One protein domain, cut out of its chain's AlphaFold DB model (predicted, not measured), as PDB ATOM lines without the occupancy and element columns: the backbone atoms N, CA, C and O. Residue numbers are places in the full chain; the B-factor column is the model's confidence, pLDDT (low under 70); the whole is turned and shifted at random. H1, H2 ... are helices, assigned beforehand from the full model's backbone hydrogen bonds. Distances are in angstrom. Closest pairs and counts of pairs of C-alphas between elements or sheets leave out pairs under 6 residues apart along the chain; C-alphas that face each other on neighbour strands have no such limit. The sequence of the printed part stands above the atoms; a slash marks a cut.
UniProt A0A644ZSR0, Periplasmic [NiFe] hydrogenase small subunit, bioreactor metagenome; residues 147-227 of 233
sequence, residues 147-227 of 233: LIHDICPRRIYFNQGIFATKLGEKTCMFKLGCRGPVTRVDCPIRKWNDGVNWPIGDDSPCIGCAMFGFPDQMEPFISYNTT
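AT A GLANCE: This is residues 147 to 227 of the 233 residues of the protein "Periplasmic [NiFe] hydrogenase small subunit" of bioreactor metagenome (UniProt A0A644ZSR0). There is little regular structure: a body of wound loops with two very short helices, H1 and H2, set well away from each other. Residues 209 to 218 loop out on the side away from H1. The printed part has 81 residues, with H1 then H2 along it and no named strand; its class is all helix, though the named elements hold only 9 residues. It is compact, with a radius of gyration of the C-alphas of 11.9 A, and spans 35 by 27 by 20 A.

HOW THE PARTS SIT: H1, residues 155 to 159, and H2, residues 187 to 190, are apart. In H1 every O i to N i+4 pair is within hydrogen-bond range; H2 is too short for such a pair, and its one O i to N i+3 pair is not within range.

IN THESE COORDINATES: H1 runs 6.3 A from C-alpha 155 at (203.116, 244.893, 341.978). H2 runs 5.2 A, to C-alpha 190 at (206.503, 233.269, 329.143).

THE WHOLE: The C-alphas farthest apart, of Asp 194 and Thr 227, are 37.5 A apart. The printed part has no cut. The link from H1 to H2, 27 residues, is long; residues 191 to 227 hold no named element. The mean pLDDT of the printed part is 95.2; residues 226 to 227 are under 70.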
ATOM      1  N   LEU A 147     207.452 233.121 342.315       97.75
ATOM      2  CA  LEU A 147     206.061 233.533 342.519       97.75
ATOM      3  C   LEU A 147     205.639 234.514 341.427       97.75
ATOM      4  O   LEU A 147     206.342 235.485 341.153       97.75
ATOM      5  N   ILE A 148     204.435 234.330 340.884       98.12
ATOM      6  CA  ILE A 148     203.836 235.262 339.921       98.12
ATOM      7  C   ILE A 148     203.888 236.697 340.457       98.12
ATOM      8  O   ILE A 148     204.169 237.626 339.706       98.12
ATOM      9  N   HIS A 149     203.598 236.892 341.747       98.00
ATOM     10  CA  HIS A 149     203.555 238.223 342.351       98.00
ATOM     11  C   HIS A 149     204.912 238.932 342.392       98.00
ATOM     12  O   HIS A 149     204.936 240.149 342.209       98.00
ATOM     13  N   ASP A 150     206.018 238.204 342.569       97.31
ATOM     14  CA  ASP A 150     207.360 238.794 342.688       97.31
ATOM     15  C   ASP A 150     207.789 239.503 341.399       97.31
ATOM     16  O   ASP A 150     208.450 240.539 341.442       97.31
ATOM     17  N   ILE A 151     207.330 238.988 340.259       96.44
ATOM     18  CA  ILE A 151     207.609 239.502 338.911       96.44
ATOM     19  C   ILE A 151     206.362 240.107 338.242       96.44
ATOM     20  O   ILE A 151     206.330 240.328 337.033       96.44
ATOM     21  N   CYS A 152     205.303 240.376 339.011       97.56
ATOM     22  CA  CYS A 152     204.057 240.907 338.466       97.56
ATOM     23  C   CYS A 152     204.204 242.396 338.101       97.56
ATOM     24  O   CYS A 152     204.526 243.206 338.976       97.56
ATOM     25  N   PRO A 153     203.844 242.823 336.874       96.00
ATOM     26  CA  PRO A 153     203.911 244.236 336.484       96.00
ATOM     27  C   PRO A 153     202.959 245.127 337.300       96.00
ATOM     28  O   PRO A 153     203.173 246.329 337.425       96.00
ATOM     29  N   ARG A 154     201.919 244.546 337.918       96.81
ATOM     30  CA  ARG A 154     200.966 245.264 338.780       96.81
ATOM     31  C   ARG A 154     201.407 245.363 340.243       96.81
ATOM     32  O   ARG A 154     200.644 245.868 341.068       96.81
ATOM     33  N   ARG A 155     202.607 244.883 340.595       96.56
ATOM     34  CA  ARG A 155     203.116 244.893 341.978       96.56
ATOM     35  C   ARG A 155     203.231 246.308 342.554       96.56
ATOM     36  O   ARG A 155     202.993 246.497 343.741       96.56
ATOM     37  N   ILE A 156     203.501 247.314 341.722       97.44
ATOM     38  CA  ILE A 156     203.538 248.713 342.174       97.44
ATOM     39  C   ILE A 156     202.187 249.186 342.730       97.44
ATOM     40  O   ILE A 156     202.152 249.807 343.788       97.44
ATOM     41  N   TYR A 157     201.075 248.801 342.094       98.19
ATOM     42  CA  TYR A 157     199.732 249.111 342.586       98.19
ATOM     43  C   TYR A 157     199.442 248.409 343.915       98.19
ATOM     44  O   TYR A 157     198.871 249.020 344.812       98.19
ATOM     45  N   PHE A 158     199.888 247.155 344.073       97.81
ATOM     46  CA  PHE A 158     199.778 246.432 345.345       97.81
ATOM     47  C   PHE A 158     200.500 247.177 346.474       97.81
ATOM     48  O   PHE A 158     199.904 247.435 347.516       97.81
ATOM     49  N   ASN A 159     201.752 247.583 346.240       97.38
ATOM     50  CA  ASN A 159     202.569 248.292 347.229       97.38
ATOM     51  C   ASN A 159     201.982 249.661 347.613       97.38
ATOM     52  O   ASN A 159     202.158 250.108 348.740       97.38
ATOM     53  N   GLN A 160     201.275 250.317 346.690       97.94
ATOM     54  CA  GLN A 160     200.585 251.590 346.923       97.94
ATOM     55  C   GLN A 160     199.179 251.421 347.528       97.94
ATOM     56  O   GLN A 160     198.513 252.414 347.806       97.94
ATOM     57  N   GLY A 161     198.694 250.187 347.707       96.94
ATOM     58  CA  GLY A 161     197.334 249.922 348.183       96.94
ATOM     59  C   GLY A 161     196.233 250.228 347.159       96.94
ATOM     60  O   GLY A 161     195.072 250.385 347.535       96.94
ATOM     61  N   ILE A 162     196.577 250.311 345.870       97.56
ATOM     62  CA  ILE A 162     195.652 250.592 344.767       97.56
ATOM     63  C   ILE A 162     195.144 249.264 344.200       97.56
ATOM     64  O   ILE A 162     195.852 248.551 343.482       97.56
ATOM     65  N   PHE A 163     193.892 248.936 344.507       97.19
ATOM     66  CA  PHE A 163     193.280 247.668 344.117       97.19
ATOM     67  C   PHE A 163     192.148 247.864 343.118       97.19
ATOM     68  O   PHE A 163     191.380 248.817 343.221       97.19
ATOM     69  N   ALA A 164     192.044 246.929 342.177       96.12
ATOM     70  CA  ALA A 164     190.904 246.814 341.287       96.12
ATOM     71  C   ALA A 164     189.642 246.491 342.097       96.12
ATOM     72  O   ALA A 164     189.680 245.692 343.037       96.12
ATOM     73  N   THR A 165     188.530 247.112 341.724       93.94
ATOM     74  CA  THR A 165     187.207 246.923 342.340       93.94
ATOM     75  C   THR A 165     186.274 246.079 341.474       93.94
ATOM     76  O   THR A 165     185.293 245.533 341.974       93.94
ATOM     77  N   LYS A 166     186.608 245.922 340.190       94.31
ATOM     78  CA  LYS A 166     185.913 245.070 339.220       94.31
ATOM     79  C   LYS A 166     186.904 244.473 338.220       94.31
ATOM     80  O   LYS A 166     188.013 244.980 338.048       94.31
ATOM     81  N   LEU A 167     186.491 243.393 337.560       94.44
ATOM     82  CA  LEU A 167     187.258 242.772 336.477       94.44
ATOM     83  C   LEU A 167     187.455 243.763 335.318       94.44
ATOM     84  O   LEU A 167     186.615 244.639 335.103       94.44
ATOM     85  N   GLY A 168     188.560 243.637 334.582       94.69
ATOM     86  CA  GLY A 168     188.898 244.557 333.486       94.69
ATOM     87  C   GLY A 168     189.716 245.789 333.902       94.69
ATOM     88  O   GLY A 168     190.279 246.475 333.052       94.69
ATOM     89  N   GLU A 169     189.820 246.100 335.198       95.94
ATOM     90  CA  GLU A 169     190.654 247.216 335.657       95.94
ATOM     91  C   GLU A 169     192.149 246.865 335.604       95.94
ATOM     92  O   GLU A 169     192.562 245.748 335.918       95.94
ATOM     93  N   LYS A 170     192.990 247.846 335.247       95.56
ATOM     94  CA  LYS A 170     194.443 247.659 335.051       95.56
ATOM     95  C   LYS A 170     195.264 247.603 336.354       95.56
ATOM     96  O   LYS A 170     196.467 247.343 336.313       95.56
ATOM     97  N   THR A 171     194.644 247.840 337.510       97.25
ATOM     98  CA  THR A 171     195.303 247.904 338.831       97.25
ATOM     99  C   THR A 171     195.387 246.525 339.507       97.25
ATOM    100  O   THR A 171     195.067 245.493 338.908       97.25
ATOM    101  N   CYS A 172     195.909 246.450 340.739       97.88
ATOM    102  CA  CYS A 172     196.149 245.172 341.409       97.88
ATOM    103  C   CYS A 172     194.843 244.427 341.741       97.88
ATOM    104  O   CYS A 172     194.008 244.922 342.490       97.88
ATOM    105  N   MET A 173     194.709 243.185 341.278       97.12
ATOM    106  CA  MET A 173     193.522 242.345 341.506       97.12
ATOM    107  C   MET A 173     193.601 241.482 342.776       97.12
ATOM    108  O   MET A 173     192.861 240.511 342.909       97.12
ATOM    109  N   PHE A 174     194.505 241.787 343.712       96.69
ATOM    110  CA  PHE A 174     194.662 240.991 344.936       96.69
ATOM    111  C   PHE A 174     193.354 240.891 345.731       96.69
ATOM    112  O   PHE A 174     192.911 239.790 346.042       96.69
ATOM    113  N   LYS A 175     192.678 242.026 345.964       95.56
ATOM    114  CA  LYS A 175     191.380 242.056 346.659       95.56
ATOM    115  C   LYS A 175     190.237 241.404 345.876       95.56
ATOM    116  O   LYS A 175     189.252 241.020 346.493       95.56
ATOM    117  N   LEU A 176     190.387 241.245 344.559       95.50
ATOM    118  CA  LEU A 176     189.436 240.506 343.730       95.50
ATOM    119  C   LEU A 176     189.644 238.990 343.790       95.50
ATOM    120  O   LEU A 176     188.813 238.280 343.250       95.50
ATOM    121  N   GLY A 177     190.706 238.483 344.429       95.69
ATOM    122  CA  GLY A 177     190.961 237.041 344.565       95.69
ATOM    123  C   GLY A 177     192.205 236.527 343.836       95.69
ATOM    124  O   GLY A 177     192.442 235.323 343.808       95.69
ATOM    125  N   CYS A 178     193.037 237.406 343.265       97.62
ATOM    126  CA  CYS A 178     194.234 236.978 342.538       97.62
ATOM    127  C   CYS A 178     195.205 236.177 343.427       97.62
ATOM    128  O   CYS A 178     195.798 236.707 344.367       97.62
ATOM    129  N   ARG A 179     195.442 234.915 343.056       98.00
ATOM    130  CA  ARG A 179     196.343 233.950 343.710       98.00
ATOM    131  C   ARG A 179     197.792 234.028 343.233       98.00
ATOM    132  O   ARG A 179     198.612 233.185 343.594       98.00
ATOM    133  N   GLY A 180     198.151 235.066 342.478       97.81
ATOM    134  CA  GLY A 180     199.540 235.332 342.091       97.81
ATOM    135  C   GLY A 180     200.545 235.335 343.263       97.81
ATOM    136  O   GLY A 180     201.644 234.817 343.081       97.81
ATOM    137  N   PRO A 181     200.202 235.840 344.471       97.31
ATOM    138  CA  PRO A 181     201.110 235.835 345.629       97.31
ATOM    139  C   PRO A 181     201.454 234.468 346.207       97.31
ATOM    140  O   PRO A 181     202.425 234.361 346.944       97.31
ATOM    141  N   VAL A 182     200.677 233.434 345.886       97.19
ATOM    142  CA  VAL A 182     200.949 232.066 346.343       97.19
ATOM    143  C   VAL A 182     201.382 231.152 345.204       97.19
ATOM    144  O   VAL A 182     201.889 230.074 345.469       97.19
ATOM    145  N   THR A 183     201.225 231.573 343.947       98.12
ATOM    146  CA  THR A 183     201.415 230.713 342.773       98.12
ATOM    147  C   THR A 183     202.807 230.845 342.190       98.12
ATOM    148  O   THR A 183     203.163 231.917 341.703       98.12
ATOM    149  N   ARG A 184     203.581 229.751 342.200       97.19
ATOM    150  CA  ARG A 184     204.922 229.709 341.599       97.19
ATOM    151  C   ARG A 184     204.904 229.151 340.180       97.19
ATOM    152  O   ARG A 184     204.835 227.935 340.041       97.19
ATOM    153  N   VAL A 185     204.972 230.024 339.179       96.88
ATOM    154  CA  VAL A 185     205.124 229.706 337.746       96.88
ATOM    155  C   VAL A 185     205.641 230.934 336.989       96.88
ATOM    156  O   VAL A 185     205.449 232.072 337.423       96.88
ATOM    157  N   ASP A 186     206.221 230.714 335.814       96.69
ATOM    158  CA  ASP A 186     206.817 231.740 334.949       96.69
ATOM    159  C   ASP A 186     205.835 232.452 333.988       96.69
ATOM    160  O   ASP A 186     206.267 233.201 333.106       96.69
ATOM    161  N   CYS A 187     204.515 232.296 334.181       97.44
ATOM    162  CA  CYS A 187     203.465 232.929 333.364       97.44
ATOM    163  C   CYS A 187     203.668 234.433 333.069       97.44
ATOM    164  O   CYS A 187     203.347 234.844 331.958       97.44
ATOM    165  N   PRO A 188     204.172 235.287 333.987       96.56
ATOM    166  CA  PRO A 188     204.374 236.711 333.694       96.56
ATOM    167  C   PRO A 188     205.441 236.983 332.623       96.56
ATOM    168  O   PRO A 188     205.402 238.035 331.988       96.56
ATOM    169  N   ILE A 189     206.384 236.053 332.433       95.81
ATOM    170  CA  ILE A 189     207.489 236.163 331.472       95.81
ATOM    171  C   ILE A 189     207.120 235.436 330.181       95.81
ATOM    172  O   ILE A 189     207.102 236.046 329.114       95.81
ATOM    173  N   ARG A 190     206.797 234.142 330.289       96.56
ATOM    174  CA  ARG A 190     206.503 233.269 329.143       96.56
ATOM    175  C   ARG A 190     205.152 233.572 328.501       96.56
ATOM    176  O   ARG A 190     205.015 233.488 327.286       96.56
ATOM    177  N   LYS A 191     204.177 233.961 329.328       97.81
ATOM    178  CA  LYS A 191     202.764 234.129 328.974       97.81
ATOM    179  C   LYS A 191     202.167 232.829 328.413       97.81
ATOM    180  O   LYS A 191     202.614 231.752 328.788       97.81
ATOM    181  N   TRP A 192     201.101 232.929 327.630       98.31
ATOM    182  CA  TRP A 192     200.349 231.833 327.028       98.31
ATOM    183  C   TRP A 192     200.073 232.132 325.556       98.31
ATOM    184  O   TRP A 192     200.041 233.296 325.146       98.31
ATOM    185  N   ASN A 193     199.846 231.062 324.788       97.50
ATOM    186  CA  ASN A 193     199.494 231.113 323.368       97.50
ATOM    187  C   ASN A 193     200.520 231.915 322.555       97.50
ATOM    188  O   ASN A 193     200.190 232.958 322.007       97.50
ATOM    189  N   ASP A 194     201.762 231.425 322.514       96.12
ATOM    190  CA  ASP A 194     202.878 232.061 321.795       96.12
ATOM    191  C   ASP A 194     203.195 233.482 322.294       96.12
ATOM    192  O   ASP A 194     203.372 234.437 321.543       96.12
ATOM    193  N   GLY A 195     203.196 233.655 323.618       97.25
ATOM    194  CA  GLY A 195     203.552 234.933 324.227       97.25
ATOM    195  C   GLY A 195     202.482 236.029 324.105       97.25
ATOM    196  O   GLY A 195     202.730 237.161 324.535       97.25
ATOM    197  N   VAL A 196     201.303 235.726 323.547       97.69
ATOM    198  CA  VAL A 196     200.251 236.717 323.269       97.69
ATOM    199  C   VAL A 196     199.732 237.342 324.561       97.69
ATOM    200  O   VAL A 196     199.785 238.563 324.724       97.69
ATOM    201  N   ASN A 197     199.254 236.530 325.508       97.50
ATOM    202  CA  ASN A 197     198.697 237.050 326.756       97.50
ATOM    203  C   ASN A 197     198.751 236.027 327.896       97.50
ATOM    204  O   ASN A 197     199.241 234.924 327.738       97.50
ATOM    205  N   TRP A 198     198.290 236.404 329.081       97.44
ATOM    206  CA  TRP A 198     198.225 235.571 330.279       97.44
ATOM    207  C   TRP A 198     197.133 236.128 331.201       97.44
ATOM    208  O   TRP A 198     196.771 237.294 331.038       97.44
ATOM    209  N   PRO A 199     196.629 235.377 332.200       96.00
ATOM    210  CA  PRO A 199     195.424 235.776 332.934       96.00
ATOM    211  C   PRO A 199     195.464 237.206 333.498       96.00
ATOM    212  O   PRO A 199     194.576 238.007 333.227       96.00
ATOM    213  N   ILE A 200     196.544 237.577 334.198       97.25
ATOM    214  CA  ILE A 200     196.680 238.928 334.773       97.25
ATOM    215  C   ILE A 200     196.925 239.991 333.691       97.25
ATOM    216  O   ILE A 200     196.567 241.152 333.887       97.25
ATOM    217  N   GLY A 201     197.544 239.636 332.562       96.50
ATOM    218  CA  GLY A 201     197.689 240.537 331.414       96.50
ATOM    219  C   GLY A 201     196.346 240.871 330.766       96.50
ATOM    220  O   GLY A 201     196.144 242.006 330.344       96.50
ATOM    221  N   ASP A 202     195.414 239.920 330.806       96.31
ATOM    222  CA  ASP A 202     194.038 240.020 330.312       96.31
ATOM    223  C   ASP A 202     193.047 240.588 331.343       96.31
ATOM    224  O   ASP A 202     191.843 240.388 331.253       96.31
ATOM    225  N   ASP A 203     193.553 241.274 332.374       96.31
ATOM    226  CA  ASP A 203     192.735 241.861 333.445       96.31
ATOM    227  C   ASP A 203     191.840 240.855 334.194       96.31
ATOM    228  O   ASP A 203     190.809 241.228 334.767       96.31
ATOM    229  N   SER A 204     192.269 239.590 334.237       95.50
ATOM    230  CA  SER A 204     191.634 238.510 334.985       95.50
ATOM    231  C   SER A 204     192.535 238.024 336.137       95.50
ATOM    232  O   SER A 204     193.755 237.887 335.974       95.50
ATOM    233  N   PRO A 205     191.999 237.775 337.346       96.56
ATOM    234  CA  PRO A 205     192.790 237.250 338.452       96.56
ATOM    235  C   PRO A 205     193.474 235.921 338.103       96.56
ATOM    236  O   PRO A 205     192.890 235.032 337.489       96.56
ATOM    237  N   CYS A 206     194.715 235.738 338.560       98.06
ATOM    238  CA  CYS A 206     195.298 234.400 338.588       98.06
ATOM    239  C   CYS A 206     194.501 233.536 339.571       98.06
ATOM    240  O   CYS A 206     194.354 233.915 340.729       98.06
ATOM    241  N   ILE A 207     194.048 232.364 339.132       98.25
ATOM    242  CA  ILE A 207     193.286 231.424 339.967       98.25
ATOM    243  C   ILE A 207     194.168 230.408 340.707       98.25
ATOM    244  O   ILE A 207     193.663 229.539 341.401       98.25
ATOM    245  N   GLY A 208     195.489 230.482 340.535       98.12
ATOM    246  CA  GLY A 208     196.436 229.571 341.175       98.12
ATOM    247  C   GLY A 208     196.363 228.132 340.675       98.12
ATOM    248  O   GLY A 208     196.578 227.207 341.446       98.12
ATOM    249  N   CYS A 209     196.099 227.937 339.378       98.31
ATOM    250  CA  CYS A 209     195.891 226.609 338.791       98.31
ATOM    251  C   CYS A 209     197.073 225.640 338.959       98.31
ATOM    252  O   CYS A 209     196.860 224.436 338.950       98.31
ATOM    253  N   ALA A 210     198.297 226.150 339.121       97.75
ATOM    254  CA  ALA A 210     199.512 225.359 339.331       97.75
ATOM    255  C   ALA A 210     199.898 225.195 340.817       97.75
ATOM    256  O   ALA A 210     200.988 224.705 341.124       97.75
ATOM    257  N   MET A 211     199.042 225.639 341.745       95.88
ATOM    258  CA  MET A 211     199.262 225.465 343.176       95.88
ATOM    259  C   MET A 211     198.594 224.221 343.724       95.88
ATOM    260  O   MET A 211     197.508 223.826 343.309       95.88
ATOM    261  N   PHE A 212     199.251 223.650 344.730       95.50
ATOM    262  CA  PHE A 212     198.671 222.577 345.514       95.50
ATOM    263  C   PHE A 212     197.362 223.008 346.163       95.50
ATOM    264  O   PHE A 212     197.245 224.129 346.660       95.50
ATOM    265  N   GLY A 213     196.399 222.092 346.171       95.50
ATOM    266  CA  GLY A 213     195.067 222.341 346.697       95.50
ATOM    267  C   GLY A 213     194.148 223.091 345.735       95.50
ATOM    268  O   GLY A 213     193.018 223.376 346.116       95.50
ATOM    269  N   PHE A 214     194.577 223.413 344.509       98.12
ATOM    270  CA  PHE A 214     193.651 223.866 343.472       98.12
ATOM    271  C   PHE A 214     192.660 222.738 343.105       98.12
ATOM    272  O   PHE A 214     193.115 221.624 342.836       98.12
ATOM    273  N   PRO A 215     191.340 223.007 343.027       98.00
ATOM    274  CA  PRO A 215     190.699 224.323 343.151       98.00
ATOM    275  C   PRO A 215     190.362 224.754 344.591       98.00
ATOM    276  O   PRO A 215     190.450 225.941 344.891       98.00
ATOM    277  N   ASP A 216     190.043 223.819 345.489       97.88
ATOM    278  CA  ASP A 216     189.429 224.079 346.802       97.88
ATOM    279  C   ASP A 216     190.148 225.125 347.679       97.88
ATOM    280  O   ASP A 216     189.504 225.938 348.339       97.88
ATOM    281  N   GLN A 217     191.483 225.116 347.720       96.94
ATOM    282  CA  GLN A 217     192.282 226.058 348.524       96.94
ATOM    283  C   GLN A 217     192.499 227.409 347.830       96.94
ATOM    284  O   GLN A 217     192.967 228.367 348.449       96.94
ATOM    285  N   MET A 218     192.192 227.485 346.538       97.00
ATOM    286  CA  MET A 218     192.320 228.693 345.728       97.00
ATOM    287  C   MET A 218     190.992 229.447 345.607       97.00
ATOM    288  O   MET A 218     190.980 230.613 345.197       97.00
ATOM    289  N   GLU A 219     189.887 228.830 346.018       94.69
ATOM    290  CA  GLU A 219     188.583 229.470 346.096       94.69
ATOM    291  C   GLU A 219     188.473 230.464 347.276       94.69
ATOM    292  O   GLU A 219     189.196 230.363 348.273       94.69
ATOM    293  N   PRO A 220     187.597 231.480 347.171       94.38
ATOM    294  CA  PRO A 220     186.907 231.891 345.947       94.38
ATOM    295  C   PRO A 220     187.902 232.475 344.928       94.38
ATOM    296  O   PRO A 220     188.858 233.158 345.305       94.38
ATOM    297  N   PHE A 221     187.682 232.205 343.638       95.12
ATOM    298  CA  PHE A 221     188.536 232.727 342.560       95.12
ATOM    299  C   PHE A 221     188.315 234.215 342.298       95.12
ATOM    300  O   PHE A 221     189.240 234.925 341.905       95.12
ATOM    301  N   ILE A 222     187.079 234.668 342.510       93.75
ATOM    302  CA  ILE A 222     186.668 236.056 342.351       93.75
ATOM    303  C   ILE A 222     185.842 236.450 343.572       93.75
ATOM    304  O   ILE A 222     184.894 235.755 343.934       93.75
ATOM    305  N   SER A 223     186.193 237.568 344.199       89.62
ATOM    306  CA  SER A 223     185.432 238.172 345.290       89.62
ATOM    307  C   SER A 223     185.203 239.650 345.009       89.62
ATOM    308  O   SER A 223     186.151 240.399 344.796       89.62
ATOM    309  N   TYR A 224     183.944 240.082 345.061       86.00
ATOM    310  CA  TYR A 224     183.579 241.505 345.036       86.00
ATOM    311  C   TYR A 224     183.394 242.087 346.443       86.00
ATOM    312  O   TYR A 224     183.217 243.293 346.606       86.00
ATOM    313  N   ASN A 225     183.480 241.242 347.474       70.38
ATOM    314  CA  ASN A 225     183.432 241.676 348.861       70.38
ATOM    315  C   ASN A 225     184.800 242.261 349.226       70.38
ATOM    316  O   ASN A 225     185.724 241.550 349.617       70.38
ATOM    317  N   THR A 226     184.937 243.576 349.063       56.53
ATOM    318  CA  THR A 226     186.183 244.332 349.285       56.53
ATOM    319  C   THR A 226     186.583 244.466 350.761       56.53
ATOM    320  O   THR A 226     187.641 245.022 351.077       56.53
ATOM    321  N   THR A 227     185.784 243.908 351.670       49.81
ATOM    322  CA  THR A 227     186.022 243.865 353.111       49.81
ATOM    323  C   THR A 227     186.582 242.510 353.539       49.81
ATOM    324  O   THR A 227     185.924 241.755 354.247       49.81
TER     325      THR A 227